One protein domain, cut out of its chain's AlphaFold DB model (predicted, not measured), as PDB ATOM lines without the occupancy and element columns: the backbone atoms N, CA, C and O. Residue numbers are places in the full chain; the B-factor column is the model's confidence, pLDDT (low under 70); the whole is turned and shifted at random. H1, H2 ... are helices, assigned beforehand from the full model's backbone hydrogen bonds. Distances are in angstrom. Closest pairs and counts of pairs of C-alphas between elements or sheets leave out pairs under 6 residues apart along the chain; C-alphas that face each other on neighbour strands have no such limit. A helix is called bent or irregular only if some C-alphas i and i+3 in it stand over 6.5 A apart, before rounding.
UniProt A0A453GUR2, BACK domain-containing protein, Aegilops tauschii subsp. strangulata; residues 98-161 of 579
ATOM      1  N   SER A  98     -44.422  36.525  10.329       49.66
ATOM      2  CA  SER A  98     -43.791  35.587   9.393       49.66
ATOM      3  C   SER A  98     -42.314  35.301   9.701       49.66
ATOM      4  O   SER A  98     -41.733  34.411   9.088       49.66
ATOM      5  N   MET A  99     -41.699  36.036  10.633       57.16
ATOM      6  CA  MET A  99     -40.290  35.902  11.028       57.16
ATOM      7  C   MET A  99     -40.147  35.651  12.535       57.16
ATOM      8  O   MET A  99     -39.316  36.266  13.211       57.16
ATOM      9  N   VAL A 100     -40.994  34.761  13.056       70.75
ATOM     10  CA  VAL A 100     -40.979  34.309  14.451       70.75
ATOM     11  C   VAL A 100     -39.724  33.469  14.675       70.75
ATOM     12  O   VAL A 100     -39.407  32.567  13.900       70.75
ATOM     13  N   VAL A 101     -38.979  33.804  15.720       85.38
ATOM     14  CA  VAL A 101     -37.822  33.037  16.157       85.38
ATOM     15  C   VAL A 101     -38.320  31.722  16.773       85.38
ATOM     16  O   VAL A 101     -39.312  31.752  17.504       85.38
ATOM     17  N   PRO A 102     -37.679  30.570  16.498       90.56
ATOM     18  CA  PRO A 102     -38.116  29.290  17.047       90.56
ATOM     19  C   PRO A 102     -38.230  29.313  18.574       90.56
ATOM     20  O   PRO A 102     -37.381  29.885  19.257       90.56
ATOM     21  N   LEU A 103     -39.263  28.658  19.111       92.81
ATOM     22  CA  LEU A 103     -39.504  28.608  20.555       92.81
ATOM     23  C   LEU A 103     -38.337  27.960  21.315       92.81
ATOM     24  O   LEU A 103     -37.982  28.440  22.388       92.81
ATOM     25  N   ASP A 104     -37.705  26.934  20.739       93.19
ATOM     26  CA  ASP A 104     -36.546  26.254  21.337       93.19
ATOM     27  C   ASP A 104     -35.404  27.230  21.616       93.19
ATOM     28  O   ASP A 104     -34.877  27.270  22.723       93.19
ATOM     29  N   PHE A 105     -35.108  28.116  20.661       93.50
ATOM     30  CA  PHE A 105     -34.094  29.150  20.840       93.50
ATOM     31  C   PHE A 105     -34.434  30.109  21.990       93.50
ATOM     32  O   PHE A 105     -33.545  30.512  22.734       93.50
ATOM     33  N   ILE A 106     -35.707  30.486  22.156       94.88
ATOM     34  CA  ILE A 106     -36.129  31.373  23.253       94.88
ATOM     35  C   ILE A 106     -35.945  30.683  24.608       94.88
ATOM     36  O   ILE A 106     -35.470  31.310  25.555       94.88
ATOM     37  N   ILE A 107     -36.284  29.395  24.691       95.00
ATOM     38  CA  ILE A 107     -36.092  28.583  25.897       95.00
ATOM     39  C   ILE A 107     -34.594  28.435  26.206       95.00
ATOM     40  O   ILE A 107     -34.178  28.633  27.347       95.00
ATOM     41  N   GLU A 108     -33.766  28.148  25.201       95.19
ATOM     42  CA  GLU A 108     -32.310  28.064  25.351       95.19
ATOM     43  C   GLU A 108     -31.705  29.397  25.807       95.19
ATOM     44  O   GLU A 108     -30.927  29.424  26.762       95.19
ATOM     45  N   ALA A 109     -32.108  30.512  25.190       94.75
ATOM     46  CA  ALA A 109     -31.676  31.852  25.581       94.75
ATOM     47  C   ALA A 109     -32.065  32.186  27.024       94.75
ATOM     48  O   ALA A 109     -31.248  32.741  27.760       94.75
ATOM     49  N   TRP A 110     -33.268  31.796  27.449       95.69
ATOM     50  CA  TRP A 110     -33.712  31.957  28.831       95.69
ATOM     51  C   TRP A 110     -32.831  31.189  29.820       95.69
ATOM     52  O   TRP A 110     -32.440  31.739  30.841       95.69
ATOM     53  N   TYR A 111     -32.458  29.939  29.523       94.94
ATOM     54  CA  TYR A 111     -31.554  29.173  30.391       94.94
ATOM     55  C   TYR A 111     -30.107  29.669  30.361       94.94
ATOM     56  O   TYR A 111     -29.374  29.497  31.340       94.94
ATOM     57  N   PHE A 112     -29.679  30.232  29.234       94.75
ATOM     58  CA  PHE A 112     -28.349  30.796  29.063       94.75
ATOM     59  C   PHE A 112     -28.175  32.063  29.910       94.75
ATOM     60  O   PHE A 112     -27.182  32.208  30.620       94.75
ATOM     61  N   ALA A 113     -29.155  32.963  29.885       94.19
ATOM     62  CA  ALA A 113     -29.019  34.307  30.436       94.19
ATOM     63  C   ALA A 113     -28.582  34.372  31.919       94.19
ATOM     64  O   ALA A 113     -27.539  34.980  32.186       94.19
ATOM     65  N   PRO A 114     -29.252  33.690  32.870       92.25
ATOM     66  CA  PRO A 114     -28.867  33.729  34.282       92.25
ATOM     67  C   PRO A 114     -27.481  33.134  34.553       92.25
ATOM     68  O   PRO A 114     -26.745  33.635  35.398       92.25
ATOM     69  N   LYS A 115     -27.087  32.087  33.811       91.44
ATOM     70  CA  LYS A 115     -25.774  31.429  33.965       91.44
ATOM     71  C   LYS A 115     -24.611  32.340  33.581       91.44
ATOM     72  O   LYS A 115     -23.498  32.145  34.063       91.44
ATOM     73  N   HIS A 116     -24.877  33.314  32.716       90.44
ATOM     74  CA  HIS A 116     -23.882  34.197  32.124       90.44
ATOM     75  C   HIS A 116     -24.058  35.672  32.528       90.44
ATOM     76  O   HIS A 116     -23.355  36.532  32.004       90.44
ATOM     77  N   GLY A 117     -24.970  35.978  33.463       89.81
ATOM     78  CA  GLY A 117     -25.211  37.342  33.948       89.81
ATOM     79  C   GLY A 117     -25.831  38.281  32.907       89.81
ATOM     80  O   GLY A 117     -25.634  39.492  32.978       89.81
ATOM     81  N   VAL A 118     -26.553  37.739  31.922       93.19
ATOM     82  CA  VAL A 118     -27.219  38.516  30.870       93.19
ATOM     83  C   VAL A 118     -28.632  38.877  31.321       93.19
ATOM     84  O   VAL A 118     -29.466  37.997  31.486       93.19
ATOM     85  N   THR A 119     -28.928  40.166  31.475       91.56
ATOM     86  CA  THR A 119     -30.208  40.626  32.048       91.56
ATOM     87  C   THR A 119     -31.288  40.924  31.007       91.56
ATOM     88  O   THR A 119     -32.459  40.644  31.236       91.56
ATOM     89  N   PHE A 120     -30.922  41.418  29.818       92.12
ATOM     90  CA  PHE A 120     -31.904  41.872  28.818       92.12
ATOM     91  C   PHE A 120     -32.817  40.759  28.272       92.12
ATOM     92  O   PHE A 120     -33.837  41.050  27.649       92.12
ATOM     93  N   VAL A 121     -32.441  39.487  28.435       92.25
ATOM     94  CA  VAL A 121     -33.252  38.345  27.988       92.25
ATOM     95  C   VAL A 121     -34.524  38.234  28.829       92.25
ATOM     96  O   VAL A 121     -35.597  38.008  28.266       92.25
ATOM     97  N   GLU A 122     -34.422  38.469  30.140       90.75
ATOM     98  CA  GLU A 122     -35.560  38.445  31.066       90.75
ATOM     99  C   GLU A 122     -36.576  39.549  30.744       90.75
ATOM    100  O   GLU A 122     -37.783  39.321  30.803       90.75
ATOM    101  N   ASP A 123     -36.100  40.706  30.276       89.56
ATOM    102  CA  ASP A 123     -36.950  41.833  29.876       89.56
ATOM    103  C   ASP A 123     -37.711  41.587  28.559       89.56
ATOM    104  O   ASP A 123     -38.779  42.158  28.315       89.56
ATOM    105  N   VAL A 124     -37.145  40.776  27.657       91.31
ATOM    106  CA  VAL A 124     -37.624  40.645  26.270       91.31
ATOM    107  C   VAL A 124     -38.464  39.388  26.064       91.31
ATOM    108  O   VAL A 124     -39.532  39.466  25.447       91.31
ATOM    109  N   CYS A 125     -38.010  38.236  26.568       93.75
ATOM    110  CA  CYS A 125     -38.638  36.938  26.305       93.75
ATOM    111  C   CYS A 125     -40.116  36.871  26.721       93.75
ATOM    112  O   CYS A 125     -40.929  36.459  25.887       93.75
ATOM    113  N   PRO A 126     -40.520  37.310  27.932       94.94
ATOM    114  CA  PRO A 126     -41.907  37.186  28.364       94.94
ATOM    115  C   PRO A 126     -42.871  37.945  27.456       94.94
ATOM    116  O   PRO A 126     -43.892  37.395  27.040       94.94
ATOM    117  N   GLY A 127     -42.518  39.183  27.092       92.62
ATOM    118  CA  GLY A 127     -43.311  40.021  26.194       92.62
ATOM    119  C   GLY A 127     -43.364  39.478  24.768       92.62
ATOM    120  O   GLY A 127     -44.420  39.520  24.144       92.62
ATOM    121  N   TYR A 128     -42.257  38.926  24.266       92.50
ATOM    122  CA  TYR A 128     -42.224  38.283  22.954       92.50
ATOM    123  C   TYR A 128     -43.159  37.069  22.878       92.50
ATOM    124  O   TYR A 128     -43.957  36.956  21.942       92.50
ATOM    125  N   LEU A 129     -43.091  36.180  23.874       94.69
ATOM    126  CA  LEU A 129     -43.968  35.013  23.947       94.69
ATOM    127  C   LEU A 129     -45.431  35.417  24.133       94.69
ATOM    128  O   LEU A 129     -46.302  34.802  23.529       94.69
ATOM    129  N   ALA A 130     -45.703  36.466  24.913       95.25
ATOM    130  CA  ALA A 130     -47.056  36.953  25.169       95.25
ATOM    131  C   ALA A 130     -47.748  37.434  23.884       95.25
ATOM    132  O   ALA A 130     -48.883  37.047  23.614       95.25
ATOM    133  N   GLN A 131     -47.035  38.199  23.052       92.50
ATOM    134  CA  GLN A 131     -47.543  38.701  21.770       92.50
ATOM    135  C   GLN A 131     -47.826  37.583  20.758       92.50
ATOM    136  O   GLN A 131     -48.743  37.685  19.946       92.50
ATOM    137  N   ASN A 132     -47.029  36.513  20.802       92.19
ATOM    138  CA  ASN A 132     -47.092  35.394  19.861       92.19
ATOM    139  C   ASN A 132     -47.724  34.141  20.490       92.19
ATOM    140  O   ASN A 132     -47.565  33.036  19.967       92.19
ATOM    141  N   PHE A 133     -48.452  34.283  21.605       95.38
ATOM    142  CA  PHE A 133     -48.824  33.150  22.454       95.38
ATOM    143  C   PHE A 133     -49.657  32.094  21.714       95.38
ATOM    144  O   PHE A 133     -49.414  30.902  21.877       95.38
ATOM    145  N   VAL A 134     -50.555  32.508  20.811       93.38
ATOM    146  CA  VAL A 134     -51.341  31.599  19.944       93.38
ATOM    147  C   VAL A 134     -50.452  30.666  19.101       93.38
ATOM    148  O   VAL A 134     -50.772  29.492  18.903       93.38
ATOM    149  N   GLN A 135     -49.313  31.158  18.614       91.69
ATOM    150  CA  GLN A 135     -48.349  30.353  17.854       91.69
ATOM    151  C   GLN A 135     -47.488  29.505  18.795       91.69
ATOM    152  O   GLN A 135     -47.219  28.341  18.504       91.69
ATOM    153  N   VAL A 136     -47.110  30.070  19.944       94.00
ATOM    154  CA  VAL A 136     -46.313  29.406  20.983       94.00
ATOM    155  C   VAL A 136     -47.013  28.144  21.492       94.00
ATOM    156  O   VAL A 136     -46.394  27.086  21.487       94.00
ATOM    157  N   ILE A 137     -48.304  28.209  21.838       95.06
ATOM    158  CA  ILE A 137     -49.070  27.043  22.329       95.06
ATOM    159  C   ILE A 137     -49.271  25.949  21.271       95.06
ATOM    160  O   ILE A 137     -49.565  24.809  21.614       95.06
ATOM    161  N   SER A 138     -49.130  26.291  19.987       92.06
ATOM    162  CA  SER A 138     -49.205  25.328  18.881       92.06
ATOM    163  C   SER A 138     -47.877  24.584  18.676       92.06
ATOM    164  O   SER A 138     -47.834  23.570  17.980       92.06
ATOM    165  N   SER A 139     -46.783  25.080  19.264       92.75
ATOM    166  CA  SER A 139     -45.473  24.439  19.209       92.75
ATOM    167  C   SER A 139     -45.411  23.230  20.137       92.75
ATOM    168  O   SER A 139     -45.839  23.282  21.290       92.75
ATOM    169  N   ARG A 140     -44.774  22.152  19.669       90.62
ATOM    170  CA  ARG A 140     -44.504  20.964  20.495       90.62
ATOM    171  C   ARG A 140     -43.618  21.289  21.698       90.62
ATOM    172  O   ARG A 140     -43.757  20.652  22.734       90.62
ATOM    173  N   SER A 141     -42.770  22.308  21.583       92.12
ATOM    174  CA  SER A 141     -41.851  22.723  22.644       92.12
ATOM    175  C   SER A 141     -42.506  23.564  23.740       92.12
ATOM    176  O   SER A 141     -41.850  23.906  24.719       92.12
ATOM    177  N   PHE A 142     -43.799  23.892  23.616       95.00
ATOM    178  CA  PHE A 142     -44.531  24.673  24.616       95.00
ATOM    179  C   PHE A 142     -44.441  24.071  26.024       95.00
ATOM    180  O   PHE A 142     -44.228  24.788  26.998       95.00
ATOM    181  N   VAL A 143     -44.530  22.743  26.129       92.50
ATOM    182  CA  VAL A 143     -44.443  22.019  27.408       92.50
ATOM    183  C   VAL A 143     -43.073  22.136  28.087       92.50
ATOM    184  O   VAL A 143     -42.957  21.843  29.272       92.50
ATOM    185  N   HIS A 144     -42.043  22.578  27.360       92.62
ATOM    186  CA  HIS A 144     -40.683  22.762  27.870       92.62
ATOM    187  C   HIS A 144     -40.400  24.194  28.342       92.62
ATOM    188  O   HIS A 144     -39.298  24.467  28.820       92.62
ATOM    189  N   ILE A 145     -41.368  25.111  28.226       94.81
ATOM    190  CA  ILE A 145     -41.211  26.477  28.734       94.81
ATOM    191  C   ILE A 145     -41.036  26.428  30.265       94.81
ATOM    192  O   ILE A 145     -41.863  25.811  30.943       94.81
ATOM    193  N   PRO A 146     -40.001  27.080  30.825       93.44
ATOM    194  CA  PRO A 146     -39.806  27.181  32.271       93.44
ATOM    195  C   PRO A 146     -40.973  27.890  32.965       93.44
ATOM    196  O   PRO A 146     -41.566  28.809  32.400       93.44
ATOM    197  N   TYR A 147     -41.258  27.515  34.216       92.81
ATOM    198  CA  TYR A 147     -42.357  28.101  34.992       92.81
ATOM    199  C   TYR A 147     -42.275  29.633  35.065       92.81
ATOM    200  O   TYR A 147     -43.258  30.296  34.748       92.81
ATOM    201  N   ASP A 148     -41.113  30.187  35.422       92.81
ATOM    202  CA  ASP A 148     -40.950  31.637  35.602       92.81
ATOM    203  C   ASP A 148     -41.191  32.399  34.295       92.81
ATOM    204  O   ASP A 148     -41.926  33.385  34.276       92.81
ATOM    205  N   LEU A 149     -40.670  31.877  33.177       95.69
ATOM    206  CA  LEU A 149     -40.909  32.442  31.852       95.69
ATOM    207  C   LEU A 149     -42.400  32.406  31.498       95.69
ATOM    208  O   LEU A 149     -42.955  33.424  31.089       95.69
ATOM    209  N   LEU A 150     -43.069  31.263  31.688       96.38
ATOM    210  CA  LEU A 150     -44.499  31.135  31.402       96.38
ATOM    211  C   LEU A 150     -45.342  32.062  32.290       96.38
ATOM    212  O   LEU A 150     -46.278  32.694  31.798       96.38
ATOM    213  N   CYS A 151     -45.003  32.166  33.575       95.38
ATOM    214  CA  CYS A 151     -45.666  33.050  34.524       95.38
ATOM    215  C   CYS A 151     -45.562  34.510  34.066       95.38
ATOM    216  O   CYS A 151     -46.586  35.151  33.823       95.38
ATOM    217  N   SER A 152     -44.344  35.002  33.816       95.38
ATOM    218  CA  SER A 152     -44.119  36.363  33.320       95.38
ATOM    219  C   SER A 152     -44.768  36.608  31.952       95.38
ATOM    220  O   SER A 152     -45.223  37.716  31.665       95.38
ATOM    221  N   THR A 153     -44.852  35.587  31.094       96.75
ATOM    222  CA  THR A 153     -45.576  35.663  29.818       96.75
ATOM    223  C   THR A 153     -47.077  35.860  30.027       96.75
ATOM    224  O   THR A 153     -47.668  36.722  29.377       96.75
ATOM    225  N   ILE A 154     -47.702  35.101  30.931       96.31
ATOM    226  CA  ILE A 154     -49.146  35.187  31.215       96.31
ATOM    227  C   ILE A 154     -49.505  36.504  31.922       96.31
ATOM    228  O   ILE A 154     -50.580  37.064  31.696       96.31
ATOM    229  N   GLU A 155     -48.608  37.013  32.763       94.00
ATOM    230  CA  GLU A 155     -48.768  38.301  33.449       94.00
ATOM    231  C   GLU A 155     -48.510  39.506  32.539       94.00
ATOM    232  O   GLU A 155     -48.874  40.632  32.880       94.00
ATOM    233  N   SER A 156     -47.927  39.284  31.359       93.56
ATOM    234  CA  SER A 156     -47.657  40.356  30.414       93.56
ATOM    235  C   SER A 156     -48.954  41.044  29.963       93.56
ATOM    236  O   SER A 156     -49.896  40.372  29.527       93.56
ATOM    237  N   PRO A 157     -49.003  42.391  29.927       90.12
ATOM    238  CA  PRO A 157     -50.150  43.119  29.379       90.12
ATOM    239  C   PRO A 157     -50.343  42.873  27.874       90.12
ATOM    240  O   PRO A 157     -51.410  43.150  27.335       90.12
ATOM    241  N   ASN A 158     -49.323  42.334  27.196       91.38
ATOM    242  CA  ASN A 158     -49.368  42.000  25.775       91.38
ATOM    243  C   ASN A 158     -49.747  40.538  25.515       91.38
ATOM    244  O   ASN A 158     -49.518  40.063  24.408       91.38
ATOM    245  N   LEU A 159     -50.281  39.813  26.509       95.38
ATOM    246  CA  LEU A 159     -50.750  38.444  26.305       95.38
ATOM    247  C   LEU A 159     -51.888  38.419  25.279       95.38
ATOM    248  O   LEU A 159     -53.001  38.881  25.546       95.38
ATOM    249  N   THR A 160     -51.605  37.831  24.121       94.38
ATOM    250  CA  THR A 160     -52.532  37.722  22.999       94.38
ATOM    251  C   THR A 160     -53.022  36.284  22.868       94.38
ATOM    252  O   THR A 160     -52.278  35.391  22.471       94.38
ATOM    253  N   VAL A 161     -54.301  36.069  23.173       96.38
ATOM    254  CA  VAL A 161     -55.006  34.784  23.033       96.38
ATOM    255  C   VAL A 161     -56.313  34.985  22.278       96.38
ATOM    256  O   VAL A 161     -56.917  36.053  22.362       96.38
TER     257      VAL A 161
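Overview. This is residues 98 to 161 of the 579 residues of the protein "BACK domain-containing protein" of Aegilops tauschii subsp. strangulata (UniProt A0A453GUR2). Two helices, H1 and H2, make a helical hairpin that is wider at the end away from its turn, and the chain then winds back through two short helices, H3 and H4, to lay a fifth, H5, steeply across H2. H4 packs on the first residues of H1, and H3 comes near both H1 and H2 at the wider end of the hairpin. The printed part has 64 residues with five named helices, in the order H1, H2, H3, H4, H5, and no named strand; its class is all helix. The whole is compact, with a radius of gyration of the C-alphas of 11.0 A, and rounded, spanning 32 by 24 by 23 A.

Along the chain. Begin at Ser 98 and pass residues 98 to 102 to reach H1, residues 103 to 115. Find C-alpha 103 at (-39.504, 28.608, 20.555); from there H1, the longest helix by residues, runs 19.4 A to C-alpha 115. Next look for H2, residues 120 to 131, which begins with C-alpha 120 at (-31.904, 41.872, 28.818) and measures 17.4 A. One residue later comes H3, residues 133 to 136, and after it H4, residues 140 to 144. The last helix is H5, residues 147 to 155, 12.1 A long; it ends at C-alpha 155, at (-48.768, 38.301, 33.449). Three helices are irregular, but only just: in H1, C-alphas 111 and 114 are 6.6 A apart; in H2, C-alphas 123 and 126 are 7.0 A apart; in H4, C-alphas 140 and 143 are 7.0 A apart.

Arrangement. Start with H1 and H2, a helical hairpin: they touch, at a shallow tilt of 26 degrees, and run opposite ways. H2 touches H1 with residues 121 to 125 alone, and the closest C-alphas, those of Ala 113 and Val 121, are 6.3 A apart. Move on to Val 136 in H3: its C-alpha is 6.8 A from that of Leu 129 in H2 and 6.9 A from that of Leu 103 in H1, the closest pairs, and H3 is close but not clearly touching to both. At H4 you come back to H1, which touches it with residues 103 to 107 alone; the closest C-alphas are those of Asp 104 and Ser 141, 6.5 A apart. H2 and H4 are apart. H5 touches H2 at a steep tilt of 57 degrees, running the same way. Look there at the C-alphas of Pro 126 and Thr 153, the closest pair, 4.2 A apart; H2 touches H5 with residues 125 to 130 alone. H5 is close but not clearly touching to H1, with the C-alphas of Trp 110 and Leu 149 closest at 7.8 A. H4 and H5 are apart, and H3 and H5 are only just apart, at 8.4 A. In the backbone, every O i to N i+4 pair of H5 is within hydrogen-bond range, against 7 of 9 in H1, 6 of 8 in H2 and 0 of 1 in H4, where 1 of 2 O i to N i+3 pairs is within range; H3 is too short for an O i to N i+4 pair.

Size, cuts and confidence. Look for the two C-alphas farthest apart at His 116 and Val 161, 32.4 A from each other. The first and last printed C-alphas, of Ser 98 and Val 161, are 17.7 A apart. The printed part has no cut, and the four links between the helices are tight. In the B-factor column you will find a mean pLDDT of 91.7 for the printed part of this model; residues 98 to 99 are under 70.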